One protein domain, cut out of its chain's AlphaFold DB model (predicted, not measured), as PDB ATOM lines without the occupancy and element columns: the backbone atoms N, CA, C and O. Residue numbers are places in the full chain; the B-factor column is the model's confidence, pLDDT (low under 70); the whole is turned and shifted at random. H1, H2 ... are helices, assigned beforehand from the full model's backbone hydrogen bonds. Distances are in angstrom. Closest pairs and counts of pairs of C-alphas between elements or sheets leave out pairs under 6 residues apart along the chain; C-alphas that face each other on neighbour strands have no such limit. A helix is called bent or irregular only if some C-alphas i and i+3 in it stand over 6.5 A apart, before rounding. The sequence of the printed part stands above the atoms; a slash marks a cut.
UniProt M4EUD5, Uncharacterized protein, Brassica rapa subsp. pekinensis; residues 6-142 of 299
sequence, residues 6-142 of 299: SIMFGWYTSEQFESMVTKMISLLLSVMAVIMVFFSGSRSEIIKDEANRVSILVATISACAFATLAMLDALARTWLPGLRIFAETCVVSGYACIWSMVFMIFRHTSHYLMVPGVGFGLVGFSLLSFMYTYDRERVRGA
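AT A GLANCE: This is residues 6 to 142 of the 299 residues of an uncharacterized protein of Brassica rapa subsp. pekinensis (UniProt M4EUD5). Four long helices make this domain: H4 runs through the middle, H3 packs along it as the other half of a helical hairpin, H1 packs along another side, and H5 crosses H4 steeply on the side away from H3. The short helix H2 joins H1 to H3 at one end, and residues 135 to 142, with the short helix H6, stick out at the other. The printed part has 137 residues with six named helices, in the order H1 to H6, and no named strand; its class is all helix. It is only just compact, close to loose, with a radius of gyration of the C-alphas of 16.9 A and spans of 49 by 34 by 25 A.

IN THESE COORDINATES: Residues 6 to 13 come before H1, residues 14 to 42, which begins at C-alpha 14 (190.149, 151.766, 123.979) and is 42.7 A long. H2, residues 44 to 47, follows. H3, residues 50 to 79, is the longest helix at 44.1 A; it begins at C-alpha 50 (147.304, 158.967, 136.741) and is irregular, with C-alphas 51 and 54 7.7 A apart. H4, residues 85 to 106, is 31.9 A long. H5, residues 111 to 134, is 34.8 A long. H6, residues 136 to 139, ends at C-alpha 139 (195.044, 152.579, 141.396).

HOW THE PARTS SIT: H4 is the hub, touching three helices. H3 and H4 form a helical hairpin and touch at a shallow tilt of 22 degrees, opposite ways; their closest C-alphas, of Ala 59 and Cys 97, are 4.7 A apart. H1 touches H4 at a shallow tilt of 24 degrees, the same way, with the C-alphas of Met 32 and Ile 98 closest at 6.3 A. H5 touches H4 with residues 114 to 122 alone, at a steep tilt of 48 degrees, opposite ways; the C-alphas of Ala 96 and Val 118 are closest at 6.2 A. The packing is mostly aligned, but only just: 2 of these 3 pairs are at a shallow tilt. H1 and H3 are near each other, as are H3 and H5, while H1 and H5 are apart. H2 is close to but not clearly touching H3, with the C-alphas of Ile 47 and Ile 56 closest at 7.5 A. H5 and H6 meet only through their link. Every O i to N i+4 pair is within hydrogen-bond range in H1 and H4, against 22 of 26 in H3 and 18 of 20 in H5; H2 and H6 are too short for such a pair.

THE WHOLE: The two C-alphas farthest apart, of Glu 50 and Gly 141, are 53.6 A apart. The printed part has no cut, and the five links between its helices are tight. Mean pLDDT of the printed part is 75.6; residues 6 to 8, 41 to 48, 107 to 122 and 125 to 142 are under 70.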
ATOM      1  N   SER A   6     184.325 160.813 125.590       69.19
ATOM      2  CA  SER A   6     185.396 160.340 126.475       69.19
ATOM      3  C   SER A   6     186.772 160.237 125.804       69.19
ATOM      4  O   SER A   6     187.791 160.472 126.456       69.19
ATOM      5  N   ILE A   7     186.824 159.918 124.505       65.88
ATOM      6  CA  ILE A   7     188.078 159.894 123.735       65.88
ATOM      7  C   ILE A   7     188.499 161.311 123.372       65.88
ATOM      8  O   ILE A   7     189.686 161.616 123.416       65.88
ATOM      9  N   MET A   8     187.538 162.171 123.023       64.94
ATOM     10  CA  MET A   8     187.814 163.562 122.673       64.94
ATOM     11  C   MET A   8     188.505 164.294 123.829       64.94
ATOM     12  O   MET A   8     189.378 165.123 123.596       64.94
ATOM     13  N   PHE A   9     188.168 163.924 125.067       72.25
ATOM     14  CA  PHE A   9     188.829 164.411 126.275       72.25
ATOM     15  C   PHE A   9     190.043 163.577 126.730       72.25
ATOM     16  O   PHE A   9     190.678 163.921 127.723       72.25
ATOM     17  N   GLY A  10     190.389 162.493 126.028       72.69
ATOM     18  CA  GLY A  10     191.558 161.659 126.332       72.69
ATOM     19  C   GLY A  10     191.468 160.872 127.645       72.69
ATOM     20  O   GLY A  10     192.493 160.456 128.175       72.69
ATOM     21  N   TRP A  11     190.265 160.659 128.190       72.56
ATOM     22  CA  TRP A  11     190.083 160.088 129.533       72.56
ATOM     23  C   TRP A  11     190.320 158.572 129.611       72.56
ATOM     24  O   TRP A  11     190.677 158.046 130.669       72.56
ATOM     25  N   TYR A  12     190.131 157.848 128.504       74.31
ATOM     26  CA  TYR A  12     190.218 156.387 128.477       74.31
ATOM     27  C   TYR A  12     190.935 155.865 127.233       74.31
ATOM     28  O   TYR A  12     190.644 156.289 126.111       74.31
ATOM     29  N   THR A  13     191.797 154.856 127.416       81.50
ATOM     30  CA  THR A  13     192.238 154.017 126.292       81.50
ATOM     31  C   THR A  13     191.076 153.153 125.791       81.50
ATOM     32  O   THR A  13     190.052 153.005 126.463       81.50
ATOM     33  N   SER A  14     191.205 152.585 124.590       78.75
ATOM     34  CA  SER A  14     190.149 151.766 123.979       78.75
ATOM     35  C   SER A  14     189.729 150.573 124.824       78.75
ATOM     36  O   SER A  14     188.544 150.410 125.097       78.75
ATOM     37  N   GLU A  15     190.699 149.811 125.313       81.06
ATOM     38  CA  GLU A  15     190.455 148.614 126.121       81.06
ATOM     39  C   GLU A  15     189.798 148.953 127.466       81.06
ATOM     40  O   GLU A  15     188.893 148.268 127.941       81.06
ATOM     41  N   GLN A  16     190.223 150.059 128.077       79.44
ATOM     42  CA  GLN A  16     189.702 150.498 129.368       79.44
ATOM     43  C   GLN A  16     188.259 150.981 129.263       79.44
ATOM     44  O   GLN A  16     187.450 150.679 130.139       79.44
ATOM     45  N   PHE A  17     187.938 151.715 128.197       82.62
ATOM     46  CA  PHE A  17     186.572 152.142 127.930       82.62
ATOM     47  C   PHE A  17     185.655 150.935 127.742       82.62
ATOM     48  O   PHE A  17     184.588 150.874 128.345       82.62
ATOM     49  N   GLU A  18     186.085 149.954 126.951       81.44
ATOM     50  CA  GLU A  18     185.295 148.755 126.690       81.44
ATOM     51  C   GLU A  18     185.025 147.953 127.969       81.44
ATOM     52  O   GLU A  18     183.876 147.594 128.247       81.44
ATOM     53  N   SER A  19     186.053 147.754 128.800       82.69
ATOM     54  CA  SER A  19     185.894 147.111 130.107       82.69
ATOM     55  C   SER A  19     184.944 147.894 131.022       82.69
ATOM     56  O   SER A  19     184.045 147.308 131.632       82.69
ATOM     57  N   MET A  20     185.102 149.219 131.098       84.69
ATOM     58  CA  MET A  20     184.268 150.081 131.938       84.69
ATOM     59  C   MET A  20     182.804 150.053 131.491       84.69
ATOM     60  O   MET A  20     181.925 149.793 132.310       84.69
ATOM     61  N   VAL A  21     182.534 150.290 130.207       84.06
ATOM     62  CA  VAL A  21     181.174 150.326 129.655       84.06
ATOM     63  C   VAL A  21     180.471 148.995 129.862       84.06
ATOM     64  O   VAL A  21     179.320 148.981 130.287       84.06
ATOM     65  N   THR A  22     181.157 147.876 129.635       82.81
ATOM     66  CA  THR A  22     180.559 146.546 129.811       82.81
ATOM     67  C   THR A  22     180.141 146.311 131.265       82.81
ATOM     68  O   THR A  22     179.017 145.879 131.529       82.81
ATOM     69  N   LYS A  23     181.008 146.672 132.222       83.69
ATOM     70  CA  LYS A  23     180.698 146.604 133.661       83.69
ATOM     71  C   LYS A  23     179.546 147.535 134.040       83.69
ATOM     72  O   LYS A  23     178.653 147.123 134.773       83.69
ATOM     73  N   MET A  24     179.534 148.757 133.509       84.69
ATOM     74  CA  MET A  24     178.469 149.730 133.760       84.69
ATOM     75  C   MET A  24     177.123 149.268 133.201       84.69
ATOM     76  O   MET A  24     176.130 149.325 133.916       84.69
ATOM     77  N   ILE A  25     177.071 148.756 131.969       86.00
ATOM     78  CA  ILE A  25     175.840 148.216 131.370       86.00
ATOM     79  C   ILE A  25     175.332 147.017 132.178       86.00
ATOM     80  O   ILE A  25     174.144 146.951 132.489       86.00
ATOM     81  N   SER A  26     176.221 146.100 132.576       84.56
ATOM     82  CA  SER A  26     175.858 144.949 133.415       84.56
ATOM     83  C   SER A  26     175.301 145.376 134.782       84.56
ATOM     84  O   SER A  26     174.278 144.847 135.232       84.56
ATOM     85  N   LEU A  27     175.915 146.383 135.412       85.50
ATOM     86  CA  LEU A  27     175.433 146.970 136.660       85.50
ATOM     87  C   LEU A  27     174.056 147.626 136.474       85.50
ATOM     88  O   LEU A  27     173.149 147.361 137.259       85.50
ATOM     89  N   LEU A  28     173.881 148.436 135.423       86.62
ATOM     90  CA  LEU A  28     172.612 149.099 135.101       86.62
ATOM     91  C   LEU A  28     171.490 148.074 134.893       86.62
ATOM     92  O   LEU A  28     170.426 148.219 135.492       86.62
ATOM     93  N   LEU A  29     171.739 147.012 134.120       86.69
ATOM     94  CA  LEU A  29     170.787 145.916 133.911       86.69
ATOM     95  C   LEU A  29     170.416 145.217 135.222       86.69
ATOM     96  O   LEU A  29     169.239 144.949 135.463       86.69
ATOM     97  N   SER A  30     171.400 144.958 136.084       84.56
ATOM     98  CA  SER A  30     171.175 144.316 137.384       84.56
ATOM     99  C   SER A  30     170.308 145.187 138.297       84.56
ATOM    100  O   SER A  30     169.343 144.703 138.888       84.56
ATOM    101  N   VAL A  31     170.596 146.490 138.370       85.88
ATOM    102  CA  VAL A  31     169.805 147.449 139.160       85.88
ATOM    103  C   VAL A  31     168.390 147.588 138.596       85.88
ATOM    104  O   VAL A  31     167.424 147.541 139.357       85.88
ATOM    105  N   MET A  32     168.245 147.691 137.272       87.00
ATOM    106  CA  MET A  32     166.937 147.695 136.612       87.00
ATOM    107  C   MET A  32     166.129 146.439 136.931       87.00
ATOM    108  O   MET A  32     164.948 146.547 137.253       87.00
ATOM    109  N   ALA A  33     166.750 145.258 136.883       84.69
ATOM    110  CA  ALA A  33     166.086 143.998 137.195       84.69
ATOM    111  C   ALA A  33     165.586 143.968 138.648       84.69
ATOM    112  O   ALA A  33     164.426 143.636 138.886       84.69
ATOM    113  N   VAL A  34     166.417 144.386 139.609       83.31
ATOM    114  CA  VAL A  34     166.020 144.494 141.024       83.31
ATOM    115  C   VAL A  34     164.827 145.439 141.187       83.31
ATOM    116  O   VAL A  34     163.844 145.089 141.840       83.31
ATOM    117  N   ILE A  35     164.868 146.612 140.551       82.75
ATOM    118  CA  ILE A  35     163.777 147.593 140.594       82.75
ATOM    119  C   ILE A  35     162.493 147.042 139.951       82.75
ATOM    120  O   ILE A  35     161.403 147.225 140.496       82.75
ATOM    121  N   MET A  36     162.598 146.323 138.832       82.06
ATOM    122  CA  MET A  36     161.452 145.674 138.189       82.06
ATOM    123  C   MET A  36     160.805 144.624 139.097       82.06
ATOM    124  O   MET A  36     159.581 144.595 139.208       82.06
ATOM    125  N   VAL A  37     161.602 143.821 139.813       81.31
ATOM    126  CA  VAL A  37     161.086 142.852 140.797       81.31
ATOM    127  C   VAL A  37     160.287 143.557 141.902       81.31
ATOM    128  O   VAL A  37     159.218 143.073 142.286       81.31
ATOM    129  N   PHE A  38     160.726 144.736 142.361       77.62
ATOM    130  CA  PHE A  38     159.951 145.546 143.311       77.62
ATOM    131  C   PHE A  38     158.588 145.980 142.752       77.62
ATOM    132  O   PHE A  38     157.587 145.951 143.478       77.62
ATOM    133  N   PHE A  39     158.514 146.348 141.469       77.06
ATOM    134  CA  PHE A  39     157.237 146.671 140.826       77.06
ATOM    135  C   PHE A  39     156.333 145.445 140.663       77.06
ATOM    136  O   PHE A  39     155.119 145.569 140.851       77.06
ATOM    137  N   SER A  40     156.901 144.269 140.384       78.44
ATOM    138  CA  SER A  40     156.150 143.012 140.277       78.44
ATOM    139  C   SER A  40     155.561 142.541 141.612       78.44
ATOM    140  O   SER A  40     154.468 141.982 141.621       78.44
ATOM    141  N   GLY A  41     156.261 142.755 142.732       67.19
ATOM    142  CA  GLY A  41     155.900 142.159 144.023       67.19
ATOM    143  C   GLY A  41     154.903 142.943 144.882       67.19
ATOM    144  O   GLY A  41     154.178 142.332 145.665       67.19
ATOM    145  N   SER A  42     154.865 144.280 144.810       56.62
ATOM    146  CA  SER A  42     154.153 145.053 145.852       56.62
ATOM    147  C   SER A  42     153.393 146.294 145.389       56.62
ATOM    148  O   SER A  42     152.695 146.890 146.205       56.62
ATOM    149  N   ARG A  43     153.519 146.737 144.127       56.34
ATOM    150  CA  ARG A  43     153.042 148.077 143.724       56.34
ATOM    151  C   ARG A  43     152.452 148.176 142.311       56.34
ATOM    152  O   ARG A  43     152.635 149.191 141.640       56.34
ATOM    153  N   SER A  44     151.670 147.188 141.871       59.81
ATOM    154  CA  SER A  44     150.927 147.297 140.599       59.81
ATOM    155  C   SER A  44     149.923 148.465 140.588       59.81
ATOM    156  O   SER A  44     149.621 149.014 139.531       59.81
ATOM    157  N   GLU A  45     149.463 148.911 141.762       60.94
ATOM    158  CA  GLU A  45     148.605 150.094 141.906       60.94
ATOM    159  C   GLU A  45     149.330 151.414 141.607       60.94
ATOM    160  O   GLU A  45     148.692 152.351 141.138       60.94
ATOM    161  N   ILE A  46     150.657 151.495 141.783       63.34
ATOM    162  CA  ILE A  46     151.430 152.705 141.435       63.34
ATOM    163  C   ILE A  46     151.446 152.952 139.928       63.34
ATOM    164  O   ILE A  46     151.473 154.104 139.496       63.34
ATOM    165  N   ILE A  47     151.390 151.882 139.134       61.78
ATOM    166  CA  ILE A  47     151.353 151.955 137.669       61.78
ATOM    167  C   ILE A  47     149.997 152.496 137.181       61.78
ATOM    168  O   ILE A  47     149.919 153.081 136.105       61.78
ATOM    169  N   LYS A  48     148.931 152.337 137.977       65.44
ATOM    170  CA  LYS A  48     147.574 152.795 137.634       65.44
ATOM    171  C   LYS A  48     147.280 154.232 138.066       65.44
ATOM    172  O   LYS A  48     146.231 154.757 137.708       65.44
ATOM    173  N   ASP A  49     148.169 154.852 138.837       71.88
ATOM    174  CA  ASP A  49     147.978 156.209 139.334       71.88
ATOM    175  C   ASP A  49     148.266 157.229 138.222       71.88
ATOM    176  O   ASP A  49     149.388 157.332 137.716       71.88
ATOM    177  N   GLU A  50     147.243 157.990 137.833       74.00
ATOM    178  CA  GLU A  50     147.304 158.967 136.741       74.00
ATOM    179  C   GLU A  50     148.334 160.075 137.018       74.00
ATOM    180  O   GLU A  50     148.947 160.607 136.087       74.00
ATOM    181  N   ALA A  51     148.627 160.332 138.298       70.69
ATOM    182  CA  ALA A  51     149.672 161.255 138.731       70.69
ATOM    183  C   ALA A  51     151.085 160.833 138.285       70.69
ATOM    184  O   ALA A  51     151.954 161.684 138.143       70.69
ATOM    185  N   ASN A  52     151.340 159.548 138.013       72.50
ATOM    186  CA  ASN A  52     152.675 159.054 137.645       72.50
ATOM    187  C   ASN A  52     152.865 158.866 136.134       72.50
ATOM    188  O   ASN A  52     153.914 158.379 135.701       72.50
ATOM    189  N   ARG A  53     151.880 159.251 135.312       79.75
ATOM    190  CA  ARG A  53     151.873 158.976 133.867       79.75
ATOM    191  C   ARG A  53     153.117 159.504 133.149       79.75
ATOM    192  O   ARG A  53     153.646 158.825 132.272       79.75
ATOM    193  N   VAL A  54     153.608 160.681 133.543       77.69
ATOM    194  CA  VAL A  54     154.816 161.285 132.957       77.69
ATOM    195  C   VAL A  54     156.059 160.462 133.294       77.69
ATOM    196  O   VAL A  54     156.821 160.124 132.394       77.69
ATOM    197  N   SER A  55     156.252 160.079 134.558       80.31
ATOM    198  CA  SER A  55     157.418 159.293 134.983       80.31
ATOM    199  C   SER A  55     157.433 157.896 134.365       80.31
ATOM    200  O   SER A  55     158.493 157.435 133.950       80.31
ATOM    201  N   ILE A  56     156.266 157.257 134.224       83.19
ATOM    202  CA  ILE A  56     156.124 155.973 133.519       83.19
ATOM    203  C   ILE A  56     156.536 156.118 132.052       83.19
ATOM    204  O   ILE A  56     157.294 155.298 131.531       83.19
ATOM    205  N   LEU A  57     156.058 157.170 131.382       82.94
ATOM    206  CA  LEU A  57     156.361 157.424 129.978       82.94
ATOM    207  C   LEU A  57     157.855 157.708 129.770       82.94
ATOM    208  O   LEU A  57     158.458 157.124 128.872       82.94
ATOM    209  N   VAL A  58     158.470 158.519 130.635       82.31
ATOM    210  CA  VAL A  58     159.917 158.786 130.599       82.31
ATOM    211  C   VAL A  58     160.709 157.506 130.852       82.31
ATOM    212  O   VAL A  58     161.574 157.176 130.046       82.31
ATOM    213  N   ALA A  59     160.377 156.733 131.891       86.31
ATOM    214  CA  ALA A  59     161.045 155.464 132.176       86.31
ATOM    215  C   ALA A  59     160.956 154.489 130.990       86.31
ATOM    216  O   ALA A  59     161.955 153.863 130.638       86.31
ATOM    217  N   THR A  60     159.792 154.410 130.339       85.12
ATOM    218  CA  THR A  60     159.561 153.542 129.172       85.12
ATOM    219  C   THR A  60     160.378 153.997 127.965       85.12
ATOM    220  O   THR A  60     161.078 153.187 127.363       85.12
ATOM    221  N   ILE A  61     160.347 155.291 127.628       85.50
ATOM    222  CA  ILE A  61     161.128 155.836 126.508       85.50
ATOM    223  C   ILE A  61     162.624 155.653 126.764       85.50
ATOM    224  O   ILE A  61     163.344 155.211 125.870       85.50
ATOM    225  N   SER A  62     163.095 155.933 127.982       87.25
ATOM    226  CA  SER A  62     164.495 155.742 128.357       87.25
ATOM    227  C   SER A  62     164.910 154.270 128.325       87.25
ATOM    228  O   SER A  62     166.009 153.983 127.863       87.25
ATOM    229  N   ALA A  63     164.049 153.335 128.743       87.25
ATOM    230  CA  ALA A  63     164.317 151.898 128.647       87.25
ATOM    231  C   ALA A  63     164.407 151.430 127.186       87.25
ATOM    232  O   ALA A  63     165.330 150.701 126.824       87.25
ATOM    233  N   CYS A  64     163.486 151.887 126.332       87.56
ATOM    234  CA  CYS A  64     163.526 151.598 124.900       87.56
ATOM    235  C   CYS A  64     164.791 152.173 124.253       87.56
ATOM    236  O   CYS A  64     165.460 151.465 123.508       87.56
ATOM    237  N   ALA A  65     165.144 153.425 124.563       85.50
ATOM    238  CA  ALA A  65     166.371 154.053 124.080       85.50
ATOM    239  C   ALA A  65     167.620 153.300 124.559       85.50
ATOM    240  O   ALA A  65     168.524 153.052 123.772       85.50
ATOM    241  N   PHE A  66     167.651 152.881 125.824       91.69
ATOM    242  CA  PHE A  66     168.741 152.080 126.376       91.69
ATOM    243  C   PHE A  66     168.923 150.766 125.609       91.69
ATOM    244  O   PHE A  66     170.033 150.464 125.175       91.69
ATOM    245  N   ALA A  67     167.838 150.016 125.394       90.00
ATOM    246  CA  ALA A  67     167.880 148.737 124.692       90.00
ATOM    247  C   ALA A  67     168.288 148.893 123.217       90.00
ATOM    248  O   ALA A  67     169.135 148.143 122.731       90.00
ATOM    249  N   THR A  68     167.733 149.885 122.511       90.75
ATOM    250  CA  THR A  68     168.080 150.131 121.103       90.75
ATOM    251  C   THR A  68     169.516 150.614 120.957       90.75
ATOM    252  O   THR A  68     170.222 150.121 120.085       90.75
ATOM    253  N   LEU A  69     169.985 151.511 121.826       91.06
ATOM    254  CA  LEU A  69     171.370 151.981 121.815       91.06
ATOM    255  C   LEU A  69     172.354 150.877 122.196       91.06
ATOM    256  O   LEU A  69     173.425 150.825 121.606       91.06
ATOM    257  N   ALA A  70     172.001 149.975 123.114       88.81
ATOM    258  CA  ALA A  70     172.827 148.811 123.435       88.81
ATOM    259  C   ALA A  70     172.951 147.857 122.235       88.81
ATOM    260  O   ALA A  70     174.047 147.400 121.917       88.81
ATOM    261  N   MET A  71     171.842 147.592 121.534       89.69
ATOM    262  CA  MET A  71     171.856 146.789 120.306       89.69
ATOM    263  C   MET A  71     172.640 147.472 119.181       89.69
ATOM    264  O   MET A  71     173.434 146.821 118.505       89.69
ATOM    265  N   LEU A  72     172.446 148.780 118.995       89.50
ATOM    266  CA  LEU A  72     173.185 149.567 118.009       89.50
ATOM    267  C   LEU A  72     174.669 149.657 118.351       89.50
ATOM    268  O   LEU A  72     175.469 149.617 117.431       89.50
ATOM    269  N   ASP A  73     175.049 149.735 119.626       88.19
ATOM    270  CA  ASP A  73     176.450 149.689 120.052       88.19
ATOM    271  C   ASP A  73     177.071 148.327 119.720       88.19
ATOM    272  O   ASP A  73     178.124 148.267 119.089       88.19
ATOM    273  N   ALA A  74     176.377 147.232 120.050       86.62
ATOM    274  CA  ALA A  74     176.830 145.878 119.734       86.62
ATOM    275  C   ALA A  74     176.998 145.661 118.220       86.62
ATOM    276  O   ALA A  74     178.006 145.103 117.789       86.62
ATOM    277  N   LEU A  75     176.045 146.142 117.412       90.31
ATOM    278  CA  LEU A  75     176.131 146.090 115.952       90.31
ATOM    279  C   LEU A  75     177.224 147.021 115.428       90.31
ATOM    280  O   LEU A  75     178.075 146.592 114.665       90.31
ATOM    281  N   ALA A  76     177.250 148.286 115.835       85.44
ATOM    282  CA  ALA A  76     178.204 149.266 115.328       85.44
ATOM    283  C   ALA A  76     179.653 148.845 115.587       85.44
ATOM    284  O   ALA A  76     180.496 149.066 114.720       85.44
ATOM    285  N   ARG A  77     179.943 148.175 116.711       82.12
ATOM    286  CA  ARG A  77     181.285 147.653 117.005       82.12
ATOM    287  C   ARG A  77     181.781 146.624 115.991       82.12
ATOM    288  O   ARG A  77     182.987 146.570 115.767       82.12
ATOM    289  N   THR A  78     180.900 145.857 115.341       87.50
ATOM    290  CA  THR A  78     181.333 144.899 114.306       87.50
ATOM    291  C   THR A  78     181.809 145.594 113.032       87.50
ATOM    292  O   THR A  78     182.608 145.028 112.294       87.50
ATOM    293  N   TRP A  79     181.336 146.818 112.769       88.94
ATOM    294  CA  TRP A  79     181.676 147.588 111.565       88.94
ATOM    295  C   TRP A  79     182.716 148.683 111.836       88.94
ATOM    296  O   TRP A  79     183.541 148.992 110.979       88.94
ATOM    297  N   LEU A  80     182.661 149.299 113.017       87.12
ATOM    298  CA  LEU A  80     183.401 150.500 113.397       87.12
ATOM    299  C   LEU A  80     183.861 150.392 114.866       87.12
ATOM    300  O   LEU A  80     183.245 150.992 115.749       87.12
ATOM    301  N   PRO A  81     184.986 149.710 115.157       76.00
ATOM    302  CA  PRO A  81     185.475 149.509 116.531       76.00
ATOM    303  C   PRO A  81     185.857 150.815 117.263       76.00
ATOM    304  O   PRO A  81     186.077 150.824 118.471       76.00
ATOM    305  N   GLY A  82     185.938 151.940 116.546       76.50
ATOM    306  CA  GLY A  82     186.231 153.262 117.107       76.50
ATOM    307  C   GLY A  82     185.005 154.106 117.478       76.50
ATOM    308  O   GLY A  82     185.189 155.200 118.019       76.50
ATOM    309  N   LEU A  83     183.781 153.656 117.171       78.94
ATOM    310  CA  LEU A  83     182.558 154.428 117.409       78.94
ATOM    311  C   LEU A  83     182.004 154.141 118.810       78.94
ATOM    312  O   LEU A  83     181.556 153.035 119.086       78.94
ATOM    313  N   ARG A  84     182.030 155.145 119.696       79.81
ATOM    314  CA  ARG A  84     181.685 154.986 121.127       79.81
ATOM    315  C   ARG A  84     180.475 155.782 121.593       79.81
ATOM    316  O   ARG A  84     180.034 155.625 122.728       79.81
ATOM    317  N   ILE A  85     179.929 156.628 120.725       80.69
ATOM    318  CA  ILE A  85     178.785 157.489 121.052       80.69
ATOM    319  C   ILE A  85     177.576 156.656 121.506       80.69
ATOM    320  O   ILE A  85     176.861 157.059 122.423       80.69
ATOM    321  N   PHE A  86     177.360 155.482 120.904       85.38
ATOM    322  CA  PHE A  86     176.241 154.607 121.257       85.38
ATOM    323  C   PHE A  86     176.369 154.054 122.677       85.38
ATOM    324  O   PHE A  86     175.428 154.198 123.455       85.38
ATOM    325  N   ALA A  87     177.540 153.534 123.053       85.25
ATOM    326  CA  ALA A  87     177.848 153.136 124.424       85.25
ATOM    327  C   ALA A  87     177.633 154.265 125.450       85.25
ATOM    328  O   ALA A  87     176.981 154.051 126.473       85.25
ATOM    329  N   GLU A  88     178.138 155.474 125.188       84.69
ATOM    330  CA  GLU A  88     177.990 156.615 126.109       84.69
ATOM    331  C   GLU A  88     176.515 157.014 126.283       84.69
ATOM    332  O   GLU A  88     176.027 157.180 127.404       84.69
ATOM    333  N   THR A  89     175.776 157.089 125.175       83.50
ATOM    334  CA  THR A  89     174.343 157.421 125.185       83.50
ATOM    335  C   THR A  89     173.514 156.303 125.836       83.50
ATOM    336  O   THR A  89     172.518 156.566 126.517       83.50
ATOM    337  N   CYS A  90     173.938 155.045 125.685       89.56
ATOM    338  CA  CYS A  90     173.344 153.892 126.355       89.56
ATOM    339  C   CYS A  90     173.475 154.034 127.880       89.56
ATOM    340  O   CYS A  90     172.473 154.002 128.587       89.56
ATOM    341  N   VAL A  91     174.669 154.318 128.405       87.50
ATOM    342  CA  VAL A  91     174.858 154.525 129.855       87.50
ATOM    343  C   VAL A  91     173.981 155.669 130.383       87.50
ATOM    344  O   VAL A  91     173.306 155.507 131.402       87.50
ATOM    345  N   VAL A  92     173.920 156.795 129.664       85.06
ATOM    346  CA  VAL A  92     173.086 157.956 130.032       85.06
ATOM    347  C   VAL A  92     171.596 157.602 130.079       85.06
ATOM    348  O   VAL A  92     170.906 157.940 131.042       85.06
ATOM    349  N   SER A  93     171.092 156.897 129.065       87.69
ATOM    350  CA  SER A  93     169.680 156.498 128.994       87.69
ATOM    351  C   SER A  93     169.311 155.455 130.053       87.69
ATOM    352  O   SER A  93     168.255 155.575 130.680       87.69
ATOM    353  N   GLY A  94     170.197 154.494 130.331       88.75
ATOM    354  CA  GLY A  94     170.015 153.528 131.417       88.75
ATOM    355  C   GLY A  94     169.941 154.212 132.783       88.75
ATOM    356  O   GLY A  94     169.052 153.920 133.585       88.75
ATOM    357  N   TYR A  95     170.810 155.194 133.021       85.50
ATOM    358  CA  TYR A  95     170.815 155.964 134.262       85.50
ATOM    359  C   TYR A  95     169.542 156.810 134.435       85.50
ATOM    360  O   TYR A  95     168.914 156.780 135.497       85.50
ATOM    361  N   ALA A  96     169.107 157.506 133.379       82.62
ATOM    362  CA  ALA A  96     167.851 158.261 133.381       82.62
ATOM    363  C   ALA A  96     166.633 157.362 133.666       82.62
ATOM    364  O   ALA A  96     165.718 157.756 134.395       82.62
ATOM    365  N   CYS A  97     166.639 156.137 133.138       88.31
ATOM    366  CA  CYS A  97     165.584 155.162 133.379       88.31
ATOM    367  C   CYS A  97     165.550 154.696 134.847       88.31
ATOM    368  O   CYS A  97     164.485 154.744 135.466       88.31
ATOM    369  N   ILE A  98     166.700 154.339 135.436       88.75
ATOM    370  CA  ILE A  98     166.792 153.947 136.856       88.75
ATOM    371  C   ILE A  98     166.260 155.060 137.755       88.75
ATOM    372  O   ILE A  98     165.412 154.803 138.608       88.75
ATOM    373  N   TRP A  99     166.696 156.303 137.545       84.50
ATOM    374  CA  TRP A  99     166.208 157.426 138.346       84.50
ATOM    375  C   TRP A  99     164.711 157.645 138.192       84.50
ATOM    376  O   TRP A  99     164.023 157.840 139.191       84.50
ATOM    377  N   SER A 100     164.186 157.552 136.970       83.06
ATOM    378  CA  SER A 100     162.745 157.672 136.724       83.06
ATOM    379  C   SER A 100     161.954 156.609 137.493       83.06
ATOM    380  O   SER A 100     160.942 156.924 138.121       83.06
ATOM    381  N   MET A 101     162.450 155.371 137.527       84.75
ATOM    382  CA  MET A 101     161.845 154.294 138.308       84.75
ATOM    383  C   MET A 101     161.966 154.515 139.824       84.75
ATOM    384  O   MET A 101     161.003 154.298 140.558       84.75
ATOM    385  N   VAL A 102     163.115 154.990 140.309       83.19
ATOM    386  CA  VAL A 102     163.314 155.337 141.725       83.19
ATOM    387  C   VAL A 102     162.347 156.447 142.151       83.19
ATOM    388  O   VAL A 102     161.706 156.338 143.197       83.19
ATOM    389  N   PHE A 103     162.150 157.473 141.319       78.56
ATOM    390  CA  PHE A 103     161.161 158.527 141.570       78.56
ATOM    391  C   PHE A 103     159.736 157.977 141.676       78.56
ATOM    392  O   PHE A 103     158.995 158.376 142.579       78.56
ATOM    393  N   MET A 104     159.363 157.018 140.822       79.00
ATOM    394  CA  MET A 104     158.069 156.336 140.933       79.00
ATOM    395  C   MET A 104     157.909 155.590 142.269       79.00
ATOM    396  O   MET A 104     156.808 155.549 142.819       79.00
ATOM    397  N   ILE A 105     158.988 155.024 142.824       79.25
ATOM    398  CA  ILE A 105     158.958 154.349 144.133       79.25
ATOM    399  C   ILE A 105     158.766 155.359 145.270       79.25
ATOM    400  O   ILE A 105     157.956 155.122 146.170       79.25
ATOM    401  N   PHE A 106     159.470 156.488 145.257       75.44
ATOM    402  CA  PHE A 106     159.398 157.449 146.363       75.44
ATOM    403  C   PHE A 106     158.163 158.357 146.333       75.44
ATOM    404  O   PHE A 106     157.937 159.083 147.297       75.44
ATOM    405  N   ARG A 107     157.332 158.270 145.280       67.50
ATOM    406  CA  ARG A 107     155.985 158.871 145.187       67.50
ATOM    407  C   ARG A 107     155.939 160.349 145.614       67.50
ATOM    408  O   ARG A 107     154.930 160.821 146.132       67.50
ATOM    409  N   HIS A 108     157.038 161.082 145.416       56.47
ATOM    410  CA  HIS A 108     157.141 162.478 145.824       56.47
ATOM    411  C   HIS A 108     156.372 163.351 144.828       56.47
ATOM    412  O   HIS A 108     156.681 163.388 143.639       56.47
ATOM    413  N   THR A 109     155.369 164.063 145.335       53.72
ATOM    414  CA  THR A 109     154.267 164.736 144.620       53.72
ATOM    415  C   THR A 109     154.669 165.904 143.705       53.72
ATOM    416  O   THR A 109     153.808 166.652 143.254       53.72
ATOM    417  N   SER A 110     155.956 166.109 143.423       59.72
ATOM    418  CA  SER A 110     156.425 167.240 142.622       59.72
ATOM    419  C   SER A 110     157.260 166.769 141.438       59.72
ATOM    420  O   SER A 110     158.442 166.456 141.573       59.72
ATOM    421  N   HIS A 111     156.658 166.787 140.247       60.94
ATOM    422  CA  HIS A 111     157.356 166.575 138.973       60.94
ATOM    423  C   HIS A 111     158.545 167.529 138.777       60.94
ATOM    424  O   HIS A 111     159.494 167.192 138.068       60.94
ATOM    425  N   TYR A 112     158.550 168.679 139.462       62.72
ATOM    426  CA  TYR A 112     159.662 169.628 139.450       62.72
ATOM    427  C   TYR A 112     160.949 169.081 140.070       62.72
ATOM    428  O   TYR A 112     162.006 169.639 139.801       62.72
ATOM    429  N   LEU A 113     160.898 167.999 140.855       61.09
ATOM    430  CA  LEU A 113     162.097 167.352 141.401       61.09
ATOM    431  C   LEU A 113     162.745 166.360 140.422       61.09
ATOM    432  O   LEU A 113     163.912 166.015 140.595       61.09
ATOM    433  N   MET A 114     162.037 165.939 139.366       63.19
ATOM    434  CA  MET A 114     162.560 164.968 138.398       63.19
ATOM    435  C   MET A 114     163.650 165.582 137.507       63.19
ATOM    436  O   MET A 114     164.689 164.966 137.290       63.19
ATOM    437  N   VAL A 115     163.441 166.814 137.031       66.44
ATOM    438  CA  VAL A 115     164.407 167.548 136.191       66.44
ATOM    439  C   VAL A 115     165.741 167.785 136.915       66.44
ATOM    440  O   VAL A 115     166.776 167.401 136.369       66.44
ATOM    441  N   PRO A 116     165.772 168.334 138.147       60.84
ATOM    442  CA  PRO A 116     167.009 168.437 138.903       60.84
ATOM    443  C   PRO A 116     167.523 167.060 139.323       60.84
ATOM    444  O   PRO A 116     168.725 166.886 139.308       60.84
ATOM    445  N   GLY A 117     166.687 166.060 139.619       65.12
ATOM    446  CA  GLY A 117     167.169 164.712 139.951       65.12
ATOM    447  C   GLY A 117     167.967 164.055 138.820       65.12
ATOM    448  O   GLY A 117     169.066 163.555 139.045       65.12
ATOM    449  N   VAL A 118     167.462 164.124 137.586       63.91
ATOM    450  CA  VAL A 118     168.183 163.636 136.398       63.91
ATOM    451  C   VAL A 118     169.407 164.510 136.106       63.91
ATOM    452  O   VAL A 118     170.470 163.980 135.793       63.91
ATOM    453  N   GLY A 119     169.293 165.833 136.267       69.44
ATOM    454  CA  GLY A 119     170.406 166.770 136.086       69.44
ATOM    455  C   GLY A 119     171.545 166.563 137.090       69.44
ATOM    456  O   GLY A 119     172.685 166.367 136.688       69.44
ATOM    457  N   PHE A 120     171.245 166.535 138.388       66.75
ATOM    458  CA  PHE A 120     172.187 166.223 139.467       66.75
ATOM    459  C   PHE A 120     172.729 164.808 139.349       66.75
ATOM    460  O   PHE A 120     173.893 164.587 139.655       66.75
ATOM    461  N   GLY A 121     171.917 163.862 138.886       66.25
ATOM    462  CA  GLY A 121     172.360 162.511 138.606       66.25
ATOM    463  C   GLY A 121     173.407 162.467 137.487       66.25
ATOM    464  O   GLY A 121     174.450 161.844 137.654       66.25
ATOM    465  N   LEU A 122     173.175 163.176 136.380       69.94
ATOM    466  CA  LEU A 122     174.140 163.287 135.283       69.94
ATOM    467  C   LEU A 122     175.405 164.036 135.705       69.94
ATOM    468  O   LEU A 122     176.503 163.541 135.483       69.94
ATOM    469  N   VAL A 123     175.259 165.184 136.370       70.44
ATOM    470  CA  VAL A 123     176.389 165.976 136.881       70.44
ATOM    471  C   VAL A 123     177.177 165.186 137.927       70.44
ATOM    472  O   VAL A 123     178.402 165.143 137.872       70.44
ATOM    473  N   GLY A 124     176.490 164.511 138.846       70.12
ATOM    474  CA  GLY A 124     177.087 163.653 139.864       70.12
ATOM    475  C   GLY A 124     177.803 162.453 139.252       70.12
ATOM    476  O   GLY A 124     178.912 162.139 139.668       70.12
ATOM    477  N   PHE A 125     177.234 161.831 138.218       64.81
ATOM    478  CA  PHE A 125     177.894 160.761 137.475       64.81
ATOM    479  C   PHE A 125     179.141 161.257 136.732       64.81
ATOM    480  O   PHE A 125     180.177 160.590 136.765       64.81
ATOM    481  N   SER A 126     179.078 162.437 136.109       66.00
ATOM    482  CA  SER A 126     180.235 163.071 135.470       66.00
ATOM    483  C   SER A 126     181.331 163.408 136.483       66.00
ATOM    484  O   SER A 126     182.494 163.118 136.223       66.00
ATOM    485  N   LEU A 127     180.976 163.946 137.654       68.06
ATOM    486  CA  LEU A 127     181.923 164.257 138.731       68.06
ATOM    487  C   LEU A 127     182.525 162.999 139.360       68.06
ATOM    488  O   LEU A 127     183.725 162.960 139.612       68.06
ATOM    489  N   LEU A 128     181.722 161.957 139.584       65.25
ATOM    490  CA  LEU A 128     182.202 160.687 140.125       65.25
ATOM    491  C   LEU A 128     183.125 159.988 139.121       65.25
ATOM    492  O   LEU A 128     184.187 159.510 139.504       65.25
ATOM    493  N   SER A 129     182.761 159.997 137.835       60.44
ATOM    494  CA  SER A 129     183.629 159.513 136.756       60.44
ATOM    495  C   SER A 129     184.938 160.298 136.715       60.44
ATOM    496  O   SER A 129     185.995 159.687 136.605       60.44
ATOM    497  N   PHE A 130     184.877 161.626 136.875       61.62
ATOM    498  CA  PHE A 130     186.052 162.493 136.924       61.62
ATOM    499  C   PHE A 130     186.955 162.184 138.130       61.62
ATOM    500  O   PHE A 130     188.164 162.024 137.969       61.62
ATOM    501  N   MET A 131     186.380 162.019 139.325       64.81
ATOM    502  CA  MET A 131     187.121 161.658 140.539       64.81
ATOM    503  C   MET A 131     187.778 160.280 140.419       64.81
ATOM    504  O   MET A 131     188.962 160.147 140.717       64.81
ATOM    505  N   TYR A 132     187.063 159.280 139.896       59.31
ATOM    506  CA  TYR A 132     187.630 157.949 139.647       59.31
ATOM    507  C   TYR A 132     188.749 157.965 138.602       59.31
ATOM    508  O   TYR A 132     189.719 157.218 138.728       59.31
ATOM    509  N   THR A 133     188.649 158.812 137.572       57.72
ATOM    510  CA  THR A 133     189.752 158.993 136.618       57.72
ATOM    511  C   THR A 133     190.943 159.729 137.220       57.72
ATOM    512  O   THR A 133     192.064 159.471 136.794       57.72
ATOM    513  N   TYR A 134     190.725 160.599 138.208       59.25
ATOM    514  CA  TYR A 134     191.788 161.351 138.875       59.25
ATOM    515  C   TYR A 134     192.565 160.477 139.872       59.25
ATOM    516  O   TYR A 134     193.791 160.485 139.879       59.25
ATOM    517  N   ASP A 135     191.874 159.618 140.631       54.41
ATOM    518  CA  ASP A 135     192.505 158.642 141.541       54.41
ATOM    519  C   ASP A 135     193.184 157.470 140.806       54.41
ATOM    520  O   ASP A 135     193.833 156.609 141.402       54.41
ATOM    521  N   ARG A 136     193.078 157.425 139.477       48.81
ATOM    522  CA  ARG A 136     193.637 156.362 138.644       48.81
ATOM    523  C   ARG A 136     195.158 156.268 138.721       48.81
ATOM    524  O   ARG A 136     195.696 155.173 138.563       48.81
ATOM    525  N   GLU A 137     195.845 157.377 138.984       51.84
ATOM    526  CA  GLU A 137     197.293 157.356 139.220       51.84
ATOM    527  C   GLU A 137     197.654 156.594 140.502       51.84
ATOM    528  O   GLU A 137     198.705 155.959 140.547       51.84
ATOM    529  N   ARG A 138     196.753 156.542 141.495       51.19
ATOM    530  CA  ARG A 138     196.917 155.691 142.684       51.19
ATOM    531  C   ARG A 138     196.568 154.230 142.415       51.19
ATOM    532  O   ARG A 138     197.283 153.344 142.870       51.19
ATOM    533  N   VAL A 139     195.511 153.959 141.648       48.69
ATOM    534  CA  VAL A 139     195.044 152.579 141.396       48.69
ATOM    535  C   VAL A 139     195.942 151.826 140.408       48.69
ATOM    536  O   VAL A 139     196.054 150.609 140.486       48.69
ATOM    537  N   ARG A 140     196.637 152.513 139.492       45.59
ATOM    538  CA  ARG A 140     197.527 151.859 138.511       45.59
ATOM    539  C   ARG A 140     198.778 151.227 139.142       45.59
ATOM    540  O   ARG A 140     199.412 150.403 138.491       45.59
ATOM    541  N   GLY A 141     199.108 151.598 140.382       49.44
ATOM    542  CA  GLY A 141     200.134 150.949 141.202       49.44
ATOM    543  C   GLY A 141     199.589 149.920 142.198       49.44
ATOM    544  O   GLY A 141     200.382 149.261 142.861       49.44
ATOM    545  N   ALA A 142     198.265 149.767 142.316       52.50
ATOM    546  CA  ALA A 142     197.675 148.723 143.140       52.50
ATOM    547  C   ALA A 142     197.795 147.401 142.377       52.50
ATOM    548  O   ALA A 142     197.058 147.150 141.419       52.50
TER     549      ALA A 142